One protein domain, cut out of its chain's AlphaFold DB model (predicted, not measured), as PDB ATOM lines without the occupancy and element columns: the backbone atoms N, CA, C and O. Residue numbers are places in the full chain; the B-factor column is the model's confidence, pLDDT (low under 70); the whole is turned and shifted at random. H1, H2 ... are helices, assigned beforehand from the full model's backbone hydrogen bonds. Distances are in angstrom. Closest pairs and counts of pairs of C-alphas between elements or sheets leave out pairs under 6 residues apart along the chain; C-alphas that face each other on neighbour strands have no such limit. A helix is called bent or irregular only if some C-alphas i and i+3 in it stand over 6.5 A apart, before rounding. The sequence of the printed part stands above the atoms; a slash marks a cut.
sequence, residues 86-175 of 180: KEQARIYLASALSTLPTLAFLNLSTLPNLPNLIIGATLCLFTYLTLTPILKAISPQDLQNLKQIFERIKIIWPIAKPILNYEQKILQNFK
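AT A GLANCE: This is residues 86 to 175 of the 180 residues of the protein "Polysaccharide biosynthesis C-terminal domain-containing protein" of Candidatus Bathyarchaeota archaeon (UniProt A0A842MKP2). Two helical hairpins meet as a V: the longer one pairs H1, which is bent but runs nearly straight, with H2, and the shorter one pairs H3 with H4. The V closes where the last residues of H2 meet the later part of H4, and the other ends of the two hairpins spread apart. The printed part has 90 residues with four named helices, in the order H1, H2, H3, H4, and no named strand; the class is all helix. The whole is only just loose, close to compact, with a radius of gyration of the C-alphas of 14.9 A, and it spans 42 by 32 by 22 A.

IN THESE COORDINATES: H1, residues 86 to 108, is the longest helix by residues; by its hydrogen bonds it was assigned as one helix, but it is bent, with C-alphas 98 and 101 6.5 A apart. Its arm H1a, residues 86 to 98, begins at C-alpha 86 (-31.033, 66.923, 21.872) and is 18.2 A long; its arm H1b, residues 101 to 108, is 10.8 A long. H2, residues 113 to 134, is 31.3 A long and ends at C-alpha 134 (-34.728, 53.320, 20.045). H2 is neither bent nor irregular, but only just: C-alphas 130 and 133 are 6.3 A apart. H3, residues 140 to 151, is 16.3 A long. H4, residues 157 to 173, is 24.0 A long and ends at C-alpha 173 (-38.812, 49.306, 12.704). H4 too is neither bent nor irregular, but only just: C-alphas 159 and 162 are 6.4 A apart.

HOW THE PARTS SIT: H1a and H1b stand at a shallow tilt of 19 degrees. H1b and H2 touch and form a hairpin, opposite ways at a shallow tilt of 28 degrees; their closest C-alphas, of Thr 102 and Gly 120, are 5.2 A apart. H1a touches H2 at residues 124 to 132 of H2 alone, opposite ways at a shallow tilt of 34 degrees, only just short of steep; the closest C-alphas are those of Ser 98 and Tyr 128, 4.9 A. H2 touches H4 with its residues 129 to 134 alone, the same way at a steep tilt of 47 degrees; the closest C-alphas are those of Pro 133 and Leu 171, 5.5 A. H3 and H4 touch and form a hairpin, opposite ways at a shallow tilt of 13 degrees; the closest C-alphas, of Phe 150 and Trp 157, are 5.5 A apart. H2 and H3 are apart, and H1a and H1b are each apart from H3 and H4. Every O i to N i+4 pair is within hydrogen-bond range in H1a, H1b and H3, against 17 of 18 in H2 and 11 of 13 in H4.

THE WHOLE: The two C-alphas farthest apart are those of Thr 110 and Arg 152, at 42.7 A. The printed part has no cut, and the links H1 to H2, H2 to H3 and H3 to H4 are tight. The mean pLDDT of the printed part is 93.0; residue 175 alone is under 70.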
ATOM      1  N   LYS A  86     -29.961  67.915  21.745       90.12
ATOM      2  CA  LYS A  86     -31.033  66.923  21.872       90.12
ATOM      3  C   LYS A  86     -30.529  65.505  21.618       90.12
ATOM      4  O   LYS A  86     -30.886  64.597  22.363       90.12
ATOM      5  N   GLU A  87     -29.714  65.310  20.587       87.88
ATOM      6  CA  GLU A  87     -29.096  64.009  20.296       87.88
ATOM      7  C   GLU A  87     -28.076  63.639  21.372       87.88
ATOM      8  O   GLU A  87     -28.145  62.536  21.906       87.88
ATOM      9  N   GLN A  88     -27.239  64.588  21.807       90.69
ATOM     10  CA  GLN A  88     -26.285  64.333  22.892       90.69
ATOM     11  C   GLN A  88     -26.982  63.937  24.197       90.69
ATOM     12  O   GLN A  88     -26.580  62.973  24.845       90.69
ATOM     13  N   ALA A  89     -28.067  64.624  24.569       92.81
ATOM     14  CA  ALA A  89     -28.859  64.258  25.741       92.81
ATOM     15  C   ALA A  89     -29.415  62.831  25.626       92.81
ATOM     16  O   ALA A  89     -29.382  62.079  26.595       92.81
ATOM     17  N   ARG A  90     -29.877  62.424  24.438       94.12
ATOM     18  CA  ARG A  90     -30.358  61.057  24.191       94.12
ATOM     19  C   ARG A  90     -29.249  60.017  24.283       94.12
ATOM     20  O   ARG A  90     -29.516  58.941  24.803       94.12
ATOM     21  N   ILE A  91     -28.032  60.332  23.835       92.81
ATOM     22  CA  ILE A  91     -26.862  59.456  24.006       92.81
ATOM     23  C   ILE A  91     -26.588  59.242  25.499       92.81
ATOM     24  O   ILE A  91     -26.513  58.100  25.944       92.81
ATOM     25  N   TYR A  92     -26.530  60.316  26.295       93.75
ATOM     26  CA  TYR A  92     -26.324  60.194  27.742       93.75
ATOM     27  C   TYR A  92     -27.451  59.428  28.437       93.75
ATOM     28  O   TYR A  92     -27.184  58.610  29.315       93.75
ATOM     29  N   LEU A  93     -28.704  59.648  28.026       95.06
ATOM     30  CA  LEU A  93     -29.844  58.883  28.531       95.06
ATOM     31  C   LEU A  93     -29.736  57.399  28.164       95.06
ATOM     32  O   LEU A  93     -29.969  56.557  29.025       95.06
ATOM     33  N   ALA A  94     -29.339  57.066  26.932       94.88
ATOM     34  CA  ALA A  94     -29.115  55.684  26.512       94.88
ATOM     35  C   ALA A  94     -28.031  55.009  27.367       94.88
ATOM     36  O   ALA A  94     -28.245  53.898  27.845       94.88
ATOM     37  N   SER A  95     -26.907  55.694  27.615       93.00
ATOM     38  CA  SER A  95     -25.821  55.190  28.470       93.00
ATOM     39  C   SER A  95     -26.238  55.023  29.936       93.00
ATOM     40  O   SER A  95     -25.846  54.062  30.597       93.00
ATOM     41  N   ALA A  96     -27.037  55.948  30.471       94.12
ATOM     42  CA  ALA A  96     -27.531  55.845  31.842       94.12
ATOM     43  C   ALA A  96     -28.501  54.664  31.989       94.12
ATOM     44  O   ALA A  96     -28.354  53.837  32.888       94.12
ATOM     45  N   LEU A  97     -29.459  54.545  31.066       95.69
ATOM     46  CA  LEU A  97     -30.454  53.474  31.076       95.69
ATOM     47  C   LEU A  97     -29.838  52.098  30.805       95.69
ATOM     48  O   LEU A  97     -30.280  51.118  31.400       95.69
ATOM     49  N   SER A  98     -28.784  52.008  29.985       94.56
ATOM     50  CA  SER A  98     -28.096  50.737  29.723       94.56
ATOM     51  C   SER A  98     -27.412  50.148  30.952       94.56
ATOM     52  O   SER A  98     -27.144  48.950  30.996       94.56
ATOM     53  N   THR A  99     -27.157  50.973  31.967       93.94
ATOM     54  CA  THR A  99     -26.542  50.541  33.222       93.94
ATOM     55  C   THR A  99     -27.548  49.828  34.137       93.94
ATOM     56  O   THR A  99     -27.140  49.014  34.964       93.94
ATOM     57  N   LEU A 100     -28.860  50.064  33.982       94.88
ATOM     58  CA  LEU A 100     -29.883  49.490  34.868       94.88
ATOM     59  C   LEU A 100     -29.928  47.951  34.816       94.88
ATOM     60  O   LEU A 100     -29.850  47.339  35.885       94.88
ATOM     61  N   PRO A 101     -29.985  47.293  33.637       93.19
ATOM     62  CA  PRO A 101     -29.982  45.832  33.583       93.19
ATOM     63  C   PRO A 101     -28.671  45.238  34.098       93.19
ATOM     64  O   PRO A 101     -28.684  44.207  34.763       93.19
ATOM     65  N   THR A 102     -27.543  45.908  33.844       94.31
ATOM     66  CA  THR A 102     -26.232  45.495  34.356       94.31
ATOM     67  C   THR A 102     -26.172  45.543  35.874       94.31
ATOM     68  O   THR A 102     -25.716  44.580  36.482       94.31
ATOM     69  N   LEU A 103     -26.664  46.611  36.506       94.00
ATOM     70  CA  LEU A 103     -26.711  46.698  37.966       94.00
ATOM     71  C   LEU A 103     -27.654  45.656  38.565       94.00
ATOM     72  O   LEU A 103     -27.299  45.023  39.555       94.00
ATOM     73  N   ALA A 104     -28.822  45.443  37.957       94.44
ATOM     74  CA  ALA A 104     -29.729  44.380  38.380       94.44
ATOM     75  C   ALA A 104     -29.026  43.015  38.315       94.44
ATOM     76  O   ALA A 104     -28.973  42.306  39.314       94.44
ATOM     77  N   PHE A 105     -28.396  42.681  37.188       94.62
ATOM     78  CA  PHE A 105     -27.657  41.429  37.036       94.62
ATOM     79  C   PHE A 105     -26.539  41.272  38.078       94.62
ATOM     80  O   PHE A 105     -26.470  40.244  38.746       94.62
ATOM     81  N   LEU A 106     -25.690  42.289  38.256       93.31
ATOM     82  CA  LEU A 106     -24.550  42.222  39.176       93.31
ATOM     83  C   LEU A 106     -24.976  42.051  40.641       93.31
ATOM     84  O   LEU A 106     -24.283  41.360  41.379       93.31
ATOM     85  N   ASN A 107     -26.108  42.635  41.047       92.62
ATOM     86  CA  ASN A 107     -26.635  42.491  42.409       92.62
ATOM     87  C   ASN A 107     -27.225  41.099  42.688       92.62
ATOM     88  O   ASN A 107     -27.252  40.676  43.840       92.62
ATOM     89  N   LEU A 108     -27.715  40.399  41.660       93.06
ATOM     90  CA  LEU A 108     -28.306  39.061  41.795       93.06
ATOM     91  C   LEU A 108     -27.306  37.930  41.499       93.06
ATOM     92  O   LEU A 108     -27.557  36.774  41.833       93.06
ATOM     93  N   SER A 109     -26.193  38.245  40.842       91.19
ATOM     94  CA  SER A 109     -25.226  37.262  40.366       91.19
ATOM     95  C   SER A 109     -24.328  36.749  41.489       91.19
ATOM     96  O   SER A 109     -23.662  37.515  42.182       91.19
ATOM     97  N   THR A 110     -24.241  35.426  41.614       92.50
ATOM     98  CA  THR A 110     -23.323  34.726  42.528       92.50
ATOM     99  C   THR A 110     -22.040  34.261  41.829       92.50
ATOM    100  O   THR A 110     -21.298  33.436  42.362       92.50
ATOM    101  N   LEU A 111     -21.794  34.729  40.601       92.38
ATOM    102  CA  LEU A 111     -20.628  34.344  39.809       92.38
ATOM    103  C   LEU A 111     -19.330  34.944  40.376       92.38
ATOM    104  O   LEU A 111     -19.349  36.026  40.964       92.38
ATOM    105  N   PRO A 112     -18.172  34.300  40.135       92.12
ATOM    106  CA  PRO A 112     -16.879  34.874  40.489       92.12
ATOM    107  C   PRO A 112     -16.592  36.158  39.691       92.12
ATOM    108  O   PRO A 112     -17.122  36.370  38.598       92.12
ATOM    109  N   ASN A 113     -15.701  36.998  40.224       91.69
ATOM    110  CA  ASN A 113     -15.478  38.377  39.765       91.69
ATOM    111  C   ASN A 113     -15.263  38.530  38.250       91.69
ATOM    112  O   ASN A 113     -15.837  39.428  37.637       91.69
ATOM    113  N   LEU A 114     -14.444  37.671  37.630       94.25
ATOM    114  CA  LEU A 114     -14.059  37.830  36.224       94.25
ATOM    115  C   LEU A 114     -15.210  37.495  35.251       94.25
ATOM    116  O   LEU A 114     -15.551  38.357  34.440       94.25
ATOM    117  N   PRO A 115     -15.891  36.336  35.349       93.50
ATOM    118  CA  PRO A 115     -17.119  36.084  34.590       93.50
ATOM    119  C   PRO A 115     -18.225  37.110  34.850       93.50
ATOM    120  O   PRO A 115     -18.884  37.542  33.904       93.50
ATOM    121  N   ASN A 116     -18.398  37.543  36.104       94.50
ATOM    122  CA  ASN A 116     -19.422  38.524  36.457       94.50
ATOM    123  C   ASN A 116     -19.185  39.868  35.740       94.50
ATOM    124  O   ASN A 116     -20.109  40.457  35.178       94.50
ATOM    125  N   LEU A 117     -17.921  40.302  35.664       93.81
ATOM    126  CA  LEU A 117     -17.518  41.504  34.936       93.81
ATOM    127  C   LEU A 117     -17.745  41.377  33.423       93.81
ATOM    128  O   LEU A 117     -18.280  42.301  32.811       93.81
ATOM    129  N   ILE A 118     -17.368  40.245  32.818       95.88
ATOM    130  CA  ILE A 118     -17.529  40.015  31.371       95.88
ATOM    131  C   ILE A 118     -19.009  40.051  30.983       95.88
ATOM    132  O   ILE A 118     -19.382  40.725  30.019       95.88
ATOM    133  N   ILE A 119     -19.865  39.363  31.743       95.38
ATOM    134  CA  ILE A 119     -21.303  39.314  31.465       95.38
ATOM    135  C   ILE A 119     -21.934  40.687  31.705       95.38
ATOM    136  O   ILE A 119     -22.678  41.167  30.853       95.38
ATOM    137  N   GLY A 120     -21.588  41.364  32.805       95.50
ATOM    138  CA  GLY A 120     -22.086  42.708  33.099       95.50
ATOM    139  C   GLY A 120     -21.722  43.730  32.016       95.50
ATOM    140  O   GLY A 120     -22.582  44.502  31.582       95.50
ATOM    141  N   ALA A 121     -20.476  43.703  31.531       94.38
ATOM    142  CA  ALA A 121     -20.014  44.559  30.440       94.38
ATOM    143  C   ALA A 121     -20.733  44.243  29.119       94.38
ATOM    144  O   ALA A 121     -21.178  45.158  28.426       94.38
ATOM    145  N   THR A 122     -20.902  42.956  28.801       95.06
ATOM    146  CA  THR A 122     -21.631  42.507  27.603       95.06
ATOM    147  C   THR A 122     -23.092  42.951  27.648       95.06
ATOM    148  O   THR A 122     -23.608  43.470  26.660       95.06
ATOM    149  N   LEU A 123     -23.746  42.820  28.805       95.81
ATOM    150  CA  LEU A 123     -25.129  43.240  29.005       95.81
ATOM    151  C   LEU A 123     -25.287  44.759  28.863       95.81
ATOM    152  O   LEU A 123     -26.230  45.217  28.216       95.81
ATOM    153  N   CYS A 124     -24.341  45.532  29.405       95.69
ATOM    154  CA  CYS A 124     -24.334  46.989  29.274       95.69
ATOM    155  C   CYS A 124     -24.195  47.393  27.804       95.69
ATOM    156  O   CYS A 124     -24.984  48.194  27.305       95.69
ATOM    157  N   LEU A 125     -23.235  46.791  27.093       95.12
ATOM    158  CA  LEU A 125     -22.992  47.067  25.679       95.12
ATOM    159  C   LEU A 125     -24.208  46.714  24.819       95.12
ATOM    160  O   LEU A 125     -24.625  47.524  23.996       95.12
ATOM    161  N   PHE A 126     -24.792  45.533  25.024       95.25
ATOM    162  CA  PHE A 126     -25.965  45.098  24.273       95.25
ATOM    163  C   PHE A 126     -27.152  46.031  24.516       95.25
ATOM    164  O   PHE A 126     -27.746  46.535  23.568       95.25
ATOM    165  N   THR A 127     -27.438  46.345  25.782       96.19
ATOM    166  CA  THR A 127     -28.526  47.263  26.138       96.19
ATOM    167  C   THR A 127     -28.293  48.652  25.551       96.19
ATOM    168  O   THR A 127     -29.223  49.261  25.026       96.19
ATOM    169  N   TYR A 128     -27.055  49.151  25.592       95.75
ATOM    170  CA  TYR A 128     -26.696  50.436  25.002       95.75
ATOM    171  C   TYR A 128     -26.954  50.450  23.491       95.75
ATOM    172  O   TYR A 128     -27.682  51.324  23.032       95.75
ATOM    173  N   LEU A 129     -26.459  49.448  22.751       94.38
ATOM    174  CA  LEU A 129     -26.659  49.305  21.299       94.38
ATOM    175  C   LEU A 129     -28.133  49.155  20.895       94.38
ATOM    176  O   LEU A 129     -28.512  49.475  19.772       94.38
ATOM    177  N   THR A 130     -28.979  48.640  21.785       94.00
ATOM    178  CA  THR A 130     -30.425  48.579  21.551       94.00
ATOM    179  C   THR A 130     -31.097  49.920  21.856       94.00
ATOM    180  O   THR A 130     -31.950  50.374  21.093       94.00
ATOM    181  N   LEU A 131     -30.726  50.588  22.952       94.69
ATOM    182  CA  LEU A 131     -31.347  51.848  23.372       94.69
ATOM    183  C   LEU A 131     -30.939  53.042  22.503       94.69
ATOM    184  O   LEU A 131     -31.760  53.940  22.309       94.69
ATOM    185  N   THR A 132     -29.721  53.064  21.957       93.38
ATOM    186  CA  THR A 132     -29.232  54.142  21.082       93.38
ATOM    187  C   THR A 132     -30.150  54.399  19.875       93.38
ATOM    188  O   THR A 132     -30.601  55.543  19.716       93.38
ATOM    189  N   PRO A 133     -30.521  53.401  19.048       92.50
ATOM    190  CA  PRO A 133     -31.467  53.601  17.956       92.50
ATOM    191  C   PRO A 133     -32.904  53.835  18.447       92.50
ATOM    192  O   PRO A 133     -33.596  54.688  17.889       92.50
ATOM    193  N   ILE A 134     -33.358  53.160  19.513       93.00
ATOM    194  CA  ILE A 134     -34.728  53.320  20.045       93.00
ATOM    195  C   ILE A 134     -34.982  54.759  20.508       93.00
ATOM    196  O   ILE A 134     -35.996  55.367  20.160       93.00
ATOM    197  N   LEU A 135     -34.036  55.340  21.249       93.00
ATOM    198  CA  LEU A 135     -34.114  56.722  21.724       93.00
ATOM    199  C   LEU A 135     -33.829  57.747  20.620       93.00
ATOM    200  O   LEU A 135     -33.914  58.953  20.871       93.00
ATOM    201  N   LYS A 136     -33.519  57.294  19.396       90.94
ATOM    202  CA  LYS A 136     -33.094  58.134  18.267       90.94
ATOM    203  C   LYS A 136     -31.911  59.020  18.665       90.94
ATOM    204  O   LYS A 136     -31.928  60.232  18.427       90.94
ATOM    205  N   ALA A 137     -30.952  58.415  19.364       90.44
ATOM    206  CA  ALA A 137     -29.670  59.014  19.716       90.44
ATOM    207  C   ALA A 137     -28.695  58.985  18.525       90.44
ATOM    208  O   ALA A 137     -27.787  59.804  18.462       90.44
ATOM    209  N   ILE A 138     -28.920  58.064  17.581       91.75
ATOM    210  CA  ILE A 138     -28.171  57.902  16.333       91.75
ATOM    211  C   ILE A 138     -29.144  58.057  15.159       91.75
ATOM    212  O   ILE A 138     -30.261  57.527  15.194       91.75
ATOM    213  N   SER A 139     -28.736  58.786  14.122       91.25
ATOM    214  CA  SER A 139     -29.511  58.984  12.897       91.25
ATOM    215  C   SER A 139     -29.105  57.999  11.784       91.25
ATOM    216  O   SER A 139     -28.012  57.427  11.808       91.25
ATOM    217  N   PRO A 140     -29.941  57.813  10.743       90.81
ATOM    218  CA  PRO A 140     -29.557  57.022   9.572       90.81
ATOM    219  C   PRO A 140     -28.297  57.551   8.871       90.81
ATOM    220  O   PRO A 140     -27.503  56.761   8.362       90.81
ATOM    221  N   GLN A 141     -28.100  58.875   8.875       91.44
ATOM    222  CA  GLN A 141     -26.908  59.507   8.312       91.44
ATOM    223  C   GLN A 141     -25.656  59.120   9.108       91.44
ATOM    224  O   GLN A 141     -24.623  58.828   8.510       91.44
ATOM    225  N   ASP A 142     -25.751  59.058  10.438       91.56
ATOM    226  CA  ASP A 142     -24.636  58.645  11.295       91.56
ATOM    227  C   ASP A 142     -24.227  57.200  11.009       91.56
ATOM    228  O   ASP A 142     -23.043  56.925  10.822       91.56
ATOM    229  N   LEU A 143     -25.196  56.283  10.879       94.31
ATOM    230  CA  LEU A 143     -24.914  54.890  10.513       94.31
ATOM    231  C   LEU A 143     -24.265  54.775   9.132       94.31
ATOM    232  O   LEU A 143     -23.341  53.982   8.949       94.31
ATOM    233  N   GLN A 144     -24.713  55.573   8.159       95.00
ATOM    234  CA  GLN A 144     -24.109  55.601   6.829       95.00
ATOM    235  C   GLN A 144     -22.668  56.127   6.875       95.00
ATOM    236  O   GLN A 144     -21.784  55.533   6.257       95.00
ATOM    237  N   ASN A 145     -22.416  57.192   7.637       94.44
ATOM    238  CA  ASN A 145     -21.077  57.743   7.831       94.44
ATOM    239  C   ASN A 145     -20.152  56.715   8.507       94.44
ATOM    240  O   ASN A 145     -19.046  56.467   8.026       94.44
ATOM    241  N   LEU A 146     -20.612  56.057   9.578       94.69
ATOM    242  CA  LEU A 146     -19.862  55.003  10.271       94.69
ATOM    243  C   LEU A 146     -19.566  53.816   9.353       94.69
ATOM    244  O   LEU A 146     -18.442  53.316   9.343       94.69
ATOM    245  N   LYS A 147     -20.541  53.399   8.538       95.31
ATOM    246  CA  LYS A 147     -20.354  52.355   7.527       95.31
ATOM    247  C   LYS A 147     -19.237  52.728   6.552       95.31
ATOM    248  O   LYS A 147     -18.307  51.948   6.381       95.31
ATOM    249  N   GLN A 148     -19.273  53.934   5.984       95.31
ATOM    250  CA  GLN A 148     -18.239  54.406   5.055       95.31
ATOM    251  C   GLN A 148     -16.843  54.475   5.687       95.31
ATOM    252  O   GLN A 148     -15.848  54.215   5.007       95.31
ATOM    253  N   ILE A 149     -16.753  54.831   6.973       94.12
ATOM    254  CA  ILE A 149     -15.487  54.872   7.714       94.12
ATOM    255  C   ILE A 149     -14.970  53.450   7.956       94.12
ATOM    256  O   ILE A 149     -13.825  53.146   7.620       94.12
ATOM    257  N   PHE A 150     -15.797  52.562   8.510       94.69
ATOM    258  CA  PHE A 150     -15.364  51.222   8.906       94.69
ATOM    259  C   PHE A 150     -15.143  50.273   7.729       94.69
ATOM    260  O   PHE A 150     -14.273  49.411   7.828       94.69
ATOM    261  N   GLU A 151     -15.833  50.447   6.598       94.06
ATOM    262  CA  GLU A 151     -15.574  49.668   5.374       94.06
ATOM    263  C   GLU A 151     -14.136  49.842   4.863       94.06
ATOM    264  O   GLU A 151     -13.565  48.923   4.275       94.06
ATOM    265  N   ARG A 152     -13.509  50.995   5.134       95.06
ATOM    266  CA  ARG A 152     -12.107  51.256   4.774       95.06
ATOM    267  C   ARG A 152     -11.119  50.552   5.707       95.06
ATOM    268  O   ARG A 152      -9.963  50.363   5.337       95.06
ATOM    269  N   ILE A 153     -11.559  50.137   6.896       95.00
ATOM    270  CA  ILE A 153     -10.720  49.511   7.921       95.00
ATOM    271  C   ILE A 153     -11.039  48.014   7.976       95.00
ATOM    272  O   ILE A 153     -11.829  47.552   8.800       95.00
ATOM    273  N   LYS A 154     -10.380  47.238   7.104       91.12
ATOM    274  CA  LYS A 154     -10.636  45.794   6.910       91.12
ATOM    275  C   LYS A 154     -10.642  44.971   8.208       91.12
ATOM    276  O   LYS A 154     -11.389  44.005   8.296       91.12
ATOM    277  N   ILE A 155      -9.841  45.360   9.204       94.94
ATOM    278  CA  ILE A 155      -9.736  44.667  10.500       94.94
ATOM    279  C   ILE A 155     -10.987  44.883  11.369       94.94
ATOM    280  O   ILE A 155     -11.420  43.969  12.063       94.94
ATOM    281  N   ILE A 156     -11.587  46.076  11.325       93.81
ATOM    282  CA  ILE A 156     -12.733  46.451  12.173       93.81
ATOM    283  C   ILE A 156     -14.057  46.050  11.517       93.81
ATOM    284  O   ILE A 156     -15.014  45.685  12.201       93.81
ATOM    285  N   TRP A 157     -14.110  46.078  10.184       94.00
ATOM    286  CA  TRP A 157     -15.304  45.770   9.407       94.00
ATOM    287  C   TRP A 157     -16.068  44.492   9.805       94.00
ATOM    288  O   TRP A 157     -17.289  44.587   9.948       94.00
ATOM    289  N   PRO A 158     -15.434  43.318  10.029       94.94
ATOM    290  CA  PRO A 158     -16.170  42.107  10.400       94.94
ATOM    291  C   PRO A 158     -16.952  42.246  11.714       94.94
ATOM    292  O   PRO A 158     -17.998  41.619  11.860       94.94
ATOM    293  N   ILE A 159     -16.484  43.093  12.636       93.56
ATOM    294  CA  ILE A 159     -17.136  43.350  13.926       93.56
ATOM    295  C   ILE A 159     -18.167  44.478  13.793       93.56
ATOM    296  O   ILE A 159     -19.273  44.377  14.317       93.56
ATOM    297  N   ALA A 160     -17.842  45.543  13.057       94.06
ATOM    298  CA  ALA A 160     -18.727  46.695  12.899       94.06
ATOM    299  C   ALA A 160     -19.964  46.390  12.040       94.06
ATOM    300  O   ALA A 160     -21.066  46.829  12.364       94.06
ATOM    301  N   LYS A 161     -19.812  45.616  10.957       95.31
ATOM    302  CA  LYS A 161     -20.899  45.290  10.021       95.31
ATOM    303  C   LYS A 161     -22.155  44.716  10.700       95.31
ATOM    304  O   LYS A 161     -23.238  45.234  10.421       95.31
ATOM    305  N   PRO A 162     -22.082  43.667  11.548       95.12
ATOM    306  CA  PRO A 162     -23.277  43.133  12.201       95.12
ATOM    307  C   PRO A 162     -23.945  44.154  13.130       95.12
ATOM    308  O   PRO A 162     -25.171  44.235  13.128       95.12
ATOM    309  N   ILE A 163     -23.163  44.966  13.849       94.50
ATOM    310  CA  ILE A 163     -23.674  46.003  14.760       94.50
ATOM    311  C   ILE A 163     -24.435  47.079  13.974       94.50
ATOM    312  O   ILE A 163     -25.590  47.360  14.279       94.50
ATOM    313  N   LEU A 164     -23.835  47.613  12.906       94.69
ATOM    314  CA  LEU A 164     -24.466  48.639  12.068       94.69
ATOM    315  C   LEU A 164     -25.753  48.131  11.406       94.69
ATOM    316  O   LEU A 164     -26.758  48.838  11.369       94.69
ATOM    317  N   ASN A 165     -25.747  46.889  10.912       94.69
ATOM    318  CA  ASN A 165     -26.940  46.273  10.329       94.69
ATOM    319  C   ASN A 165     -28.051  46.078  11.371       94.69
ATOM    320  O   ASN A 165     -29.230  46.224  11.048       94.69
ATOM    321  N   TYR A 166     -27.684  45.726  12.604       94.69
ATOM    322  CA  TYR A 166     -28.619  45.587  13.715       94.69
ATOM    323  C   TYR A 166     -29.254  46.934  14.087       94.69
ATOM    324  O   TYR A 166     -30.481  47.044  14.078       94.69
ATOM    325  N   GLU A 167     -28.450  47.979  14.309       94.06
ATOM    326  CA  GLU A 167     -28.957  49.320  14.628       94.06
ATOM    327  C   GLU A 167     -29.826  49.888  13.494       94.06
ATOM    328  O   GLU A 167     -30.884  50.468  13.750       94.06
ATOM    329  N   GLN A 168     -29.448  49.654  12.231       93.81
ATOM    330  CA  GLN A 168     -30.235  50.080  11.072       93.81
ATOM    331  C   GLN A 168     -31.616  49.408  11.035       93.81
ATOM    332  O   GLN A 168     -32.613  50.084  10.775       93.81
ATOM    333  N   LYS A 169     -31.696  48.100  11.317       93.44
ATOM    334  CA  LYS A 169     -32.977  47.376  11.388       93.44
ATOM    335  C   LYS A 169     -33.882  47.931  12.486       93.44
ATOM    336  O   LYS A 169     -35.075  48.108  12.259       93.44
ATOM    337  N   ILE A 170     -33.323  48.247  13.655       93.44
ATOM    338  CA  ILE A 170     -34.093  48.865  14.740       93.44
ATOM    339  C   ILE A 170     -34.608  50.236  14.298       93.44
ATOM    340  O   ILE A 170     -35.803  50.497  14.395       93.44
ATOM    341  N   LEU A 171     -33.750  51.100  13.752       91.19
ATOM    342  CA  LEU A 171     -34.181  52.428  13.305       91.19
ATOM    343  C   LEU A 171     -35.310  52.369  12.271       91.19
ATOM    344  O   LEU A 171     -36.199  53.215  12.316       91.19
ATOM    345  N   GLN A 172     -35.293  51.387  11.365       89.44
ATOM    346  CA  GLN A 172     -36.363  51.174  10.387       89.44
ATOM    347  C   GLN A 172     -37.676  50.748  11.058       89.44
ATOM    348  O   GLN A 172     -38.717  51.326  10.757       89.44
ATOM    349  N   ASN A 173     -37.624  49.816  12.011       84.31
ATOM    350  CA  ASN A 173     -38.812  49.306  12.704       84.31
ATOM    351  C   ASN A 173     -39.447  50.330  13.662       84.31
ATOM    352  O   ASN A 173     -40.654  50.302  13.884       84.31
ATOM    353  N   PHE A 174     -38.652  51.245  14.223       72.69
ATOM    354  CA  PHE A 174     -39.122  52.305  15.126       72.69
ATOM    355  C   PHE A 174     -39.382  53.649  14.408       72.69
ATOM    356  O   PHE A 174     -39.748  54.650  15.043       72.69
ATOM    357  N   LYS A 175     -39.223  53.703  13.078       61.44
ATOM    358  CA  LYS A 175     -39.669  54.835  12.258       61.44
ATOM    359  C   LYS A 175     -41.181  54.702  12.052       61.44
ATOM    360  O   LYS A 175     -41.648  53.832  11.332       61.44
TER     361      LYS A 175